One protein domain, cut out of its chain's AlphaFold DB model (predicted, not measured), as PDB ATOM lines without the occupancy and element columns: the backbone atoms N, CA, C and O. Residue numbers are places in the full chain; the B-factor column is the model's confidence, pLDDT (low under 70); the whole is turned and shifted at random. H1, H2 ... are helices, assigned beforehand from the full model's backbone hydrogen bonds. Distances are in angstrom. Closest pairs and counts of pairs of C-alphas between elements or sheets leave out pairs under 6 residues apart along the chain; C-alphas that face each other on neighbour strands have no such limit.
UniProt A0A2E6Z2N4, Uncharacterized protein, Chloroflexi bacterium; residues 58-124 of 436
ATOM      1  N   TYR A  58      37.037 163.454  11.099       92.25
ATOM      2  CA  TYR A  58      36.450 164.793  11.175       92.25
ATOM      3  C   TYR A  58      35.942 165.288   9.813       92.25
ATOM      4  O   TYR A  58      34.795 165.724   9.700       92.25
ATOM      5  N   LEU A  59      36.766 165.161   8.770       93.75
ATOM      6  CA  LEU A  59      36.411 165.568   7.410       93.75
ATOM      7  C   LEU A  59      35.256 164.730   6.853       93.75
ATOM      8  O   LEU A  59      34.309 165.274   6.289       93.75
ATOM      9  N   LEU A  60      35.291 163.412   7.063       94.94
ATOM     10  CA  LEU A  60      34.216 162.513   6.654       94.94
ATOM     11  C   LEU A  60      32.888 162.900   7.289       94.94
ATOM     12  O   LEU A  60      31.891 162.895   6.579       94.94
ATOM     13  N   ARG A  61      32.867 163.275   8.574       94.00
ATOM     14  CA  ARG A  61      31.650 163.768   9.228       94.00
ATOM     15  C   ARG A  61      31.082 164.973   8.480       94.00
ATOM     16  O   ARG A  61      29.923 164.945   8.094       94.00
ATOM     17  N   ILE A  62      31.893 165.997   8.216       93.62
ATOM     18  CA  ILE A  62      31.420 167.198   7.509       93.62
ATOM     19  C   ILE A  62      30.851 166.821   6.138       93.62
ATOM     20  O   ILE A  62      29.700 167.132   5.846       93.62
ATOM     21  N   PHE A  63      31.612 166.090   5.320       94.88
ATOM     22  CA  PHE A  63      31.162 165.743   3.973       94.88
ATOM     23  C   PHE A  63      29.911 164.859   3.984       94.88
ATOM     24  O   PHE A  63      28.968 165.138   3.250       94.88
ATOM     25  N   ARG A  64      29.868 163.817   4.821       94.88
ATOM     26  CA  ARG A  64      28.737 162.878   4.889       94.88
ATOM     27  C   ARG A  64      27.445 163.577   5.294       94.88
ATOM     28  O   ARG A  64      26.429 163.448   4.607       94.88
ATOM     29  N   GLU A  65      27.499 164.369   6.358       95.19
ATOM     30  CA  GLU A  65      26.311 165.033   6.887       95.19
ATOM     31  C   GLU A  65      25.840 166.170   5.974       95.19
ATOM     32  O   GLU A  65      24.632 166.341   5.794       95.19
ATOM     33  N   THR A  66      26.759 166.901   5.329       95.06
ATOM     34  CA  THR A  66      26.402 167.917   4.329       95.06
ATOM     35  C   THR A  66      25.771 167.295   3.085       95.06
ATOM     36  O   THR A  66      24.740 167.780   2.625       95.06
ATOM     37  N   ILE A  67      26.336 166.207   2.552       95.25
ATOM     38  CA  ILE A  67      25.761 165.506   1.395       95.25
ATOM     39  C   ILE A  67      24.363 164.966   1.741       95.25
ATOM     40  O   ILE A  67      23.440 165.105   0.938       95.25
ATOM     41  N   SER A  68      24.187 164.396   2.938       95.19
ATOM     42  CA  SER A  68      22.878 163.934   3.415       95.19
ATOM     43  C   SER A  68      21.878 165.090   3.536       95.19
ATOM     44  O   SER A  68      20.750 164.965   3.066       95.19
ATOM     45  N   LEU A  69      22.286 166.245   4.076       94.81
ATOM     46  CA  LEU A  69      21.434 167.437   4.152       94.81
ATOM     47  C   LEU A  69      21.006 167.937   2.762       94.81
ATOM     48  O   LEU A  69      19.827 168.220   2.551       94.81
ATOM     49  N   ILE A  70      21.932 167.993   1.801       93.81
ATOM     50  CA  ILE A  70      21.614 168.354   0.412       93.81
ATOM     51  C   ILE A  70      20.600 167.374  -0.191       93.81
ATOM     52  O   ILE A  70      19.657 167.809  -0.850       93.81
ATOM     53  N   SER A  71      20.736 166.071   0.077       94.00
ATOM     54  CA  SER A  71      19.777 165.062  -0.392       94.00
ATOM     55  C   SER A  71      18.356 165.313   0.130       94.00
ATOM     56  O   SER A  71      17.397 165.194  -0.630       94.00
ATOM     57  N   TYR A  72      18.179 165.716   1.393       93.81
ATOM     58  CA  TYR A  72      16.852 166.098   1.899       93.81
ATOM     59  C   TYR A  72      16.267 167.299   1.154       93.81
ATOM     60  O   TYR A  72      15.095 167.280   0.779       93.81
ATOM     61  N   PHE A  73      17.086 168.316   0.889       91.31
ATOM     62  CA  PHE A  73      16.649 169.494   0.151       91.31
ATOM     63  C   PHE A  73      16.277 169.184  -1.304       91.31
ATOM     64  O   PHE A  73      15.231 169.626  -1.769       91.31
ATOM     65  N   GLN A  74      17.073 168.370  -2.002       89.94
ATOM     66  CA  GLN A  74      16.782 167.925  -3.372       89.94
ATOM     67  C   GLN A  74      15.473 167.130  -3.468       89.94
ATOM     68  O   GLN A  74      14.797 167.176  -4.492       89.94
ATOM     69  N   ARG A  75      15.095 166.423  -2.398       90.44
ATOM     70  CA  ARG A  75      13.829 165.681  -2.305       90.44
ATOM     71  C   ARG A  75      12.651 166.544  -1.846       90.44
ATOM     72  O   ARG A  75      11.551 166.016  -1.707       90.44
ATOM     73  N   ASN A  76      12.870 167.841  -1.600       89.88
ATOM     74  CA  ASN A  76      11.885 168.759  -1.021       89.88
ATOM     75  C   ASN A  76      11.266 168.192   0.275       89.88
ATOM     76  O   ASN A  76      10.061 168.299   0.511       89.88
ATOM     77  N   ASP A  77      12.090 167.537   1.099       91.81
ATOM     78  CA  ASP A  77      11.656 166.994   2.382       91.81
ATOM     79  C   ASP A  77      11.316 168.141   3.346       91.81
ATOM     80  O   ASP A  77      12.022 169.148   3.406       91.81
ATOM     81  N   ARG A  78      10.212 168.006   4.083       91.12
ATOM     82  CA  ARG A  78       9.738 168.991   5.077       91.12
ATOM     83  C   ARG A  78       9.435 168.341   6.425       91.12
ATOM     84  O   ARG A  78       8.741 168.916   7.252       91.12
ATOM     85  N   SER A  79       9.902 167.114   6.618       93.75
ATOM     86  CA  SER A  79       9.640 166.319   7.807       93.75
ATOM     87  C   SER A  79      10.626 166.635   8.927       93.75
ATOM     88  O   SER A  79      11.661 167.277   8.726       93.75
ATOM     89  N   VAL A  80      10.350 166.095  10.114       92.50
ATOM     90  CA  VAL A  80      11.236 166.144  11.283       92.50
ATOM     91  C   VAL A  80      12.660 165.654  10.974       92.50
ATOM     92  O   VAL A  80      13.622 166.110  11.594       92.50
ATOM     93  N   PHE A  81      12.832 164.775   9.982       92.88
ATOM     94  CA  PHE A  81      14.133 164.217   9.619       92.88
ATOM     95  C   PHE A  81      15.059 165.244   8.963       92.88
ATOM     96  O   PHE A  81      16.238 165.279   9.316       92.88
ATOM     97  N   LEU A  82      14.542 166.155   8.126       93.38
ATOM     98  CA  LEU A  82      15.325 167.290   7.624       93.38
ATOM     99  C   LEU A  82      15.816 168.168   8.787       93.38
ATOM    100  O   LEU A  82      16.999 168.506   8.864       93.38
ATOM    101  N   TYR A  83      14.920 168.535   9.707       91.75
ATOM    102  CA  TYR A  83      15.266 169.393  10.847       91.75
ATOM    103  C   TYR A  83      16.296 168.737  11.771       91.75
ATOM    104  O   TYR A  83      17.207 169.406  12.261       91.75
ATOM    105  N   ASN A  84      16.195 167.423  11.969       91.25
ATOM    106  CA  ASN A  84      17.193 166.657  12.704       91.25
ATOM    107  C   ASN A  84      18.530 166.608  11.954       91.25
ATOM    108  O   ASN A  84      19.568 166.819  12.579       91.25
ATOM    109  N   GLN A  85      18.522 166.413  10.630       93.50
ATOM    110  CA  GLN A  85      19.744 166.367   9.824       93.50
ATOM    111  C   GLN A  85      20.548 167.673   9.913       93.50
ATOM    112  O   GLN A  85      21.776 167.645  10.011       93.50
ATOM    113  N   LYS A  86      19.865 168.826   9.966       93.19
ATOM    114  CA  LYS A  86      20.500 170.145  10.138       93.19
ATOM    115  C   LYS A  86      21.375 170.251  11.394       93.19
ATOM    116  O   LYS A  86      22.304 171.053  11.404       93.19
ATOM    117  N   ARG A  87      21.116 169.448  12.435       92.00
ATOM    118  CA  ARG A  87      21.889 169.451  13.694       92.00
ATOM    119  C   ARG A  87      23.266 168.796  13.561       92.00
ATOM    120  O   ARG A  87      24.137 169.062  14.382       92.00
ATOM    121  N   TYR A  88      23.467 167.954  12.547       92.00
ATOM    122  CA  TYR A  88      24.728 167.234  12.325       92.00
ATOM    123  C   TYR A  88      25.700 167.984  11.402       92.00
ATOM    124  O   TYR A  88      26.876 167.631  11.315       92.00
ATOM    125  N   VAL A  89      25.228 169.044  10.742       92.94
ATOM    126  CA  VAL A  89      26.004 169.854   9.796       92.94
ATOM    127  C   VAL A  89      26.544 171.115  10.490       92.94
ATOM    128  O   VAL A  89      25.815 171.730  11.270       92.94
ATOM    129  N   PRO A  90      27.792 171.550  10.216       92.06
ATOM    130  CA  PRO A  90      28.306 172.823  10.720       92.06
ATOM    131  C   PRO A  90      27.354 173.996  10.439       92.06
ATOM    132  O   PRO A  90      26.840 174.127   9.327       92.06
ATOM    133  N   LYS A  91      27.150 174.873  11.436       92.44
ATOM    134  CA  LYS A  91      26.174 175.981  11.372       92.44
ATOM    135  C   LYS A  91      26.348 176.857  10.129       92.44
ATOM    136  O   LYS A  91      25.359 177.159   9.472       92.44
ATOM    137  N   ILE A  92      27.594 177.193   9.784       90.88
ATOM    138  CA  ILE A  92      27.919 178.011   8.609       90.88
ATOM    139  C   ILE A  92      27.450 177.349   7.304       90.88
ATOM    140  O   ILE A  92      26.775 177.979   6.500       90.88
ATOM    141  N   ILE A  93      27.694 176.043   7.140       90.81
ATOM    142  CA  ILE A  93      27.279 175.289   5.949       90.81
ATOM    143  C   ILE A  93      25.753 175.201   5.881       90.81
ATOM    144  O   ILE A  93      25.167 175.402   4.821       90.81
ATOM    145  N   ASN A  94      25.095 174.921   7.010       90.19
ATOM    146  CA  ASN A  94      23.635 174.865   7.074       90.19
ATOM    147  C   ASN A  94      22.992 176.220   6.720       90.19
ATOM    148  O   ASN A  94      22.002 176.247   5.985       90.19
ATOM    149  N   TYR A  95      23.564 177.329   7.201       87.69
ATOM    150  CA  TYR A  95      23.114 178.682   6.871       87.69
ATOM    151  C   TYR A  95      23.239 178.958   5.369       87.69
ATOM    152  O   TYR A  95      22.236 179.279   4.732       87.69
ATOM    153  N   CYS A  96      24.420 178.726   4.784       86.31
ATOM    154  CA  CYS A  96      24.647 178.911   3.350       86.31
ATOM    155  C   CYS A  96      23.676 178.077   2.505       86.31
ATOM    156  O   CYS A  96      23.003 178.617   1.633       86.31
ATOM    157  N   LEU A  97      23.538 176.777   2.798       86.19
ATOM    158  CA  LEU A  97      22.635 175.899   2.046       86.19
ATOM    159  C   LEU A  97      21.167 176.320   2.177       86.19
ATOM    160  O   LEU A  97      20.439 176.307   1.189       86.19
ATOM    161  N   SER A  98      20.728 176.708   3.378       83.00
ATOM    162  CA  SER A  98      19.349 177.156   3.597       83.00
ATOM    163  C   SER A  98      19.055 178.468   2.853       83.00
ATOM    164  O   SER A  98      17.974 178.610   2.287       83.00
ATOM    165  N   TYR A  99      20.020 179.392   2.800       77.94
ATOM    166  CA  TYR A  99      19.907 180.655   2.066       77.94
ATOM    167  C   TYR A  99      19.818 180.442   0.549       77.94
ATOM    168  O   TYR A  99      18.928 180.978  -0.107       77.94
ATOM    169  N   THR A 100      20.679 179.590  -0.010       70.25
ATOM    170  CA  THR A 100      20.669 179.265  -1.445       70.25
ATOM    171  C   THR A 100      19.331 178.667  -1.901       70.25
ATOM    172  O   THR A 100      18.849 178.965  -2.994       70.25
ATOM    173  N   ILE A 101      18.696 177.857  -1.049       70.19
ATOM    174  CA  ILE A 101      17.368 177.281  -1.314       70.19
ATOM    175  C   ILE A 101      16.276 178.336  -1.222       70.19
ATOM    176  O   ILE A 101      15.378 178.346  -2.060       70.19
ATOM    177  N   TYR A 102      16.358 179.225  -0.231       66.75
ATOM    178  CA  TYR A 102      15.427 180.341  -0.097       66.75
ATOM    179  C   TYR A 102      15.413 181.209  -1.366       66.75
ATOM    180  O   TYR A 102      14.347 181.562  -1.861       66.75
ATOM    181  N   GLN A 103      16.582 181.439  -1.967       68.00
ATOM    182  CA  GLN A 103      16.722 182.157  -3.239       68.00
ATOM    183  C   GLN A 103      16.403 181.318  -4.494       68.00
ATOM    184  O   GLN A 103      16.573 181.793  -5.611       68.00
ATOM    185  N   LYS A 104      15.936 180.069  -4.342       69.38
ATOM    186  CA  LYS A 104      15.603 179.133  -5.437       69.38
ATOM    187  C   LYS A 104      16.761 178.813  -6.404       69.38
ATOM    188  O   LYS A 104      16.529 178.297  -7.497       69.38
ATOM    189  N   HIS A 105      18.018 179.016  -6.005       65.75
ATOM    190  CA  HIS A 105      19.180 178.665  -6.825       65.75
ATOM    191  C   HIS A 105      19.569 177.183  -6.638       65.75
ATOM    192  O   HIS A 105      20.408 176.842  -5.809       65.75
ATOM    193  N   LEU A 106      18.996 176.261  -7.422       65.31
ATOM    194  CA  LEU A 106      19.314 174.818  -7.311       65.31
ATOM    195  C   LEU A 106      20.654 174.408  -7.959       65.31
ATOM    196  O   LEU A 106      21.276 173.426  -7.545       65.31
ATOM    197  N   LEU A 107      21.124 175.161  -8.955       63.97
ATOM    198  CA  LEU A 107      22.388 174.923  -9.667       63.97
ATOM    199  C   LEU A 107      23.632 174.860  -8.750       63.97
ATOM    200  O   LEU A 107      24.359 173.863  -8.831       63.97
ATOM    201  N   PRO A 108      23.881 175.829  -7.845       76.69
ATOM    202  CA  PRO A 108      25.038 175.774  -6.944       76.69
ATOM    203  C   PRO A 108      24.994 174.572  -5.988       76.69
ATOM    204  O   PRO A 108      26.031 173.977  -5.702       76.69
ATOM    205  N   ILE A 109      23.808 174.141  -5.546       82.19
ATOM    206  CA  ILE A 109      23.652 173.009  -4.615       82.19
ATOM    207  C   ILE A 109      24.089 171.692  -5.266       82.19
ATOM    208  O   ILE A 109      24.793 170.891  -4.646       82.19
ATOM    209  N   ASN A 110      23.723 171.481  -6.531       84.62
ATOM    210  CA  ASN A 110      24.136 170.294  -7.280       84.62
ATOM    211  C   ASN A 110      25.653 170.255  -7.505       84.62
ATOM    212  O   ASN A 110      26.257 169.179  -7.460       84.62
ATOM    213  N   LEU A 111      26.283 171.413  -7.722       87.56
ATOM    214  CA  LEU A 111      27.735 171.510  -7.840       87.56
ATOM    215  C   LEU A 111      28.429 171.191  -6.507       87.56
ATOM    216  O   LEU A 111      29.327 170.350  -6.482       87.56
ATOM    217  N   ILE A 112      27.961 171.777  -5.396       88.06
ATOM    218  CA  ILE A 112      28.471 171.488  -4.043       88.06
ATOM    219  C   ILE A 112      28.357 169.992  -3.741       88.06
ATOM    220  O   ILE A 112      29.333 169.378  -3.310       88.06
ATOM    221  N   TYR A 113      27.204 169.381  -4.033       90.75
ATOM    222  CA  TYR A 113      26.998 167.940  -3.882       90.75
ATOM    223  C   TYR A 113      28.061 167.131  -4.639       90.75
ATOM    224  O   TYR A 113      28.691 166.247  -4.057       90.75
ATOM    225  N   LYS A 114      28.296 167.442  -5.922       91.81
ATOM    226  CA  LYS A 114      29.281 166.736  -6.760       91.81
ATOM    227  C   LYS A 114      30.704 166.892  -6.219       91.81
ATOM    228  O   LYS A 114      31.420 165.895  -6.126       91.81
ATOM    229  N   ILE A 115      31.098 168.105  -5.826       92.56
ATOM    230  CA  ILE A 115      32.425 168.390  -5.259       92.56
ATOM    231  C   ILE A 115      32.619 167.617  -3.953       92.56
ATOM    232  O   ILE A 115      33.586 166.868  -3.815       92.56
ATOM    233  N   PHE A 116      31.673 167.729  -3.018       93.75
ATOM    234  CA  PHE A 116      31.762 167.080  -1.710       93.75
ATOM    235  C   PHE A 116      31.785 165.556  -1.853       93.75
ATOM    236  O   PHE A 116      32.570 164.883  -1.185       93.75
ATOM    237  N   LYS A 117      30.982 165.004  -2.772       93.12
ATOM    238  CA  LYS A 117      30.987 163.573  -3.098       93.12
ATOM    239  C   LYS A 117      32.334 163.129  -3.674       93.12
ATOM    240  O   LYS A 117      32.841 162.090  -3.259       93.12
ATOM    241  N   LYS A 118      32.949 163.915  -4.567       93.81
ATOM    242  CA  LYS A 118      34.272 163.613  -5.139       93.81
ATOM    243  C   LYS A 118      35.367 163.627  -4.068       93.81
ATOM    244  O   LYS A 118      36.139 162.674  -3.983       93.81
ATOM    245  N   ILE A 119      35.391 164.643  -3.203       93.25
ATOM    246  CA  ILE A 119      36.350 164.719  -2.087       93.25
ATOM    247  C   ILE A 119      36.172 163.519  -1.147       93.25
ATOM    248  O   ILE A 119      37.134 162.824  -0.824       93.25
ATOM    249  N   HIS A 120      34.931 163.209  -0.762       94.44
ATOM    250  CA  HIS A 120      34.613 162.053   0.080       94.44
ATOM    251  C   HIS A 120      35.049 160.709  -0.540       94.44
ATOM    252  O   HIS A 120      35.510 159.806   0.172       94.44
ATOM    253  N   GLN A 121      34.949 160.567  -1.864       91.94
ATOM    254  CA  GLN A 121      35.402 159.372  -2.577       91.94
ATOM    255  C   GLN A 121      36.927 159.206  -2.526       91.94
ATOM    256  O   GLN A 121      37.381 158.078  -2.312       91.94
ATOM    257  N   ILE A 122      37.692 160.299  -2.629       95.31
ATOM    258  CA  ILE A 122      39.168 160.303  -2.605       95.31
ATOM    259  C   ILE A 122      39.724 159.898  -1.233       95.31
ATOM    260  O   ILE A 122      40.736 159.200  -1.173       95.31
ATOM    261  N   ILE A 123      39.052 160.268  -0.134       96.38
ATOM    262  CA  ILE A 123      39.489 159.918   1.230       96.38
ATOM    263  C   ILE A 123      39.754 158.403   1.336       96.38
ATOM    264  O   ILE A 123      38.868 157.611   1.012       96.38
ATOM    265  N   PRO A 124      40.920 157.941   1.814       96.94
ATOM    266  CA  PRO A 124      41.261 156.520   1.787       96.94
ATOM    267  C   PRO A 124      40.332 155.658   2.659       96.94
ATOM    268  O   PRO A 124      39.762 156.106   3.662       96.94
TER     269      PRO A 124
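What this domain is: This is residues 58 to 124 of the 436 residues of an uncharacterized protein of Chloroflexi bacterium (UniProt A0A2E6Z2N4). This is a small three-helix bundle: the two long helices H1 and H4 run side by side in opposite ways, and H3 packs on the later part of H1 and on the beginning of H4. The short H2 folds back along the later part of H1, away from H4. The printed part has 67 residues with four named helices, in the order H1, H2, H3, H4, and no named strand; its class is all helix. It is compact, with a radius of gyration of the C-alphas of 11.5 A and spans of 34 by 24 by 20 A.

Where its parts are: H1 covers residues 58 to 74 and is 24.7 A long from C-alpha 58 at (36.450, 164.793, 11.175) to C-alpha 74 at (16.782, 167.925, -3.372). H2 covers residues 80 to 85, 8.6 A. H3 covers residues 91 to 102, 16.3 A. H4 covers residues 106 to 122, 25.0 A, and ends with C-alpha 122 at (39.168, 160.303, -2.605).

How they stand to each other: H1 is the hub, touching the three other helices. It touches H2 at a shallow tilt of 33 degrees, only just short of steep, opposite ways; the closest C-alphas, of Leu 69 and Gln 85, are 6.0 A apart, and the two form a helical hairpin. With residues 66 to 73 alone H1 touches H3, at a shallow tilt of 19 degrees, the same way; the closest C-alphas are those of Thr 66 and Ile 93, 7.6 A. H1 touches H4 opposite ways, also at 33 degrees and only just shallow, the closest C-alphas being those of Phe 63 and Phe 116, 5.9 A. H3 and H4, a helical hairpin, touch through residues 97 to 100 and 106 to 109 alone, at a tilt of 37 degrees, only just steep, opposite ways; the C-alphas of Leu 97 and Ile 109 are closest, 7.3 A. H2 is apart from H3 and H4. In H1, H2, H3 and H4 every O i to N i+4 pair is within hydrogen-bond range.

The domain as a whole: The C-alphas farthest apart, of Gln 103 and Pro 124, are 35.8 A from each other. The printed part has no cut, and its three links are tight. The mean pLDDT of the printed part is 88.6; residues 102 to 107 are under 70.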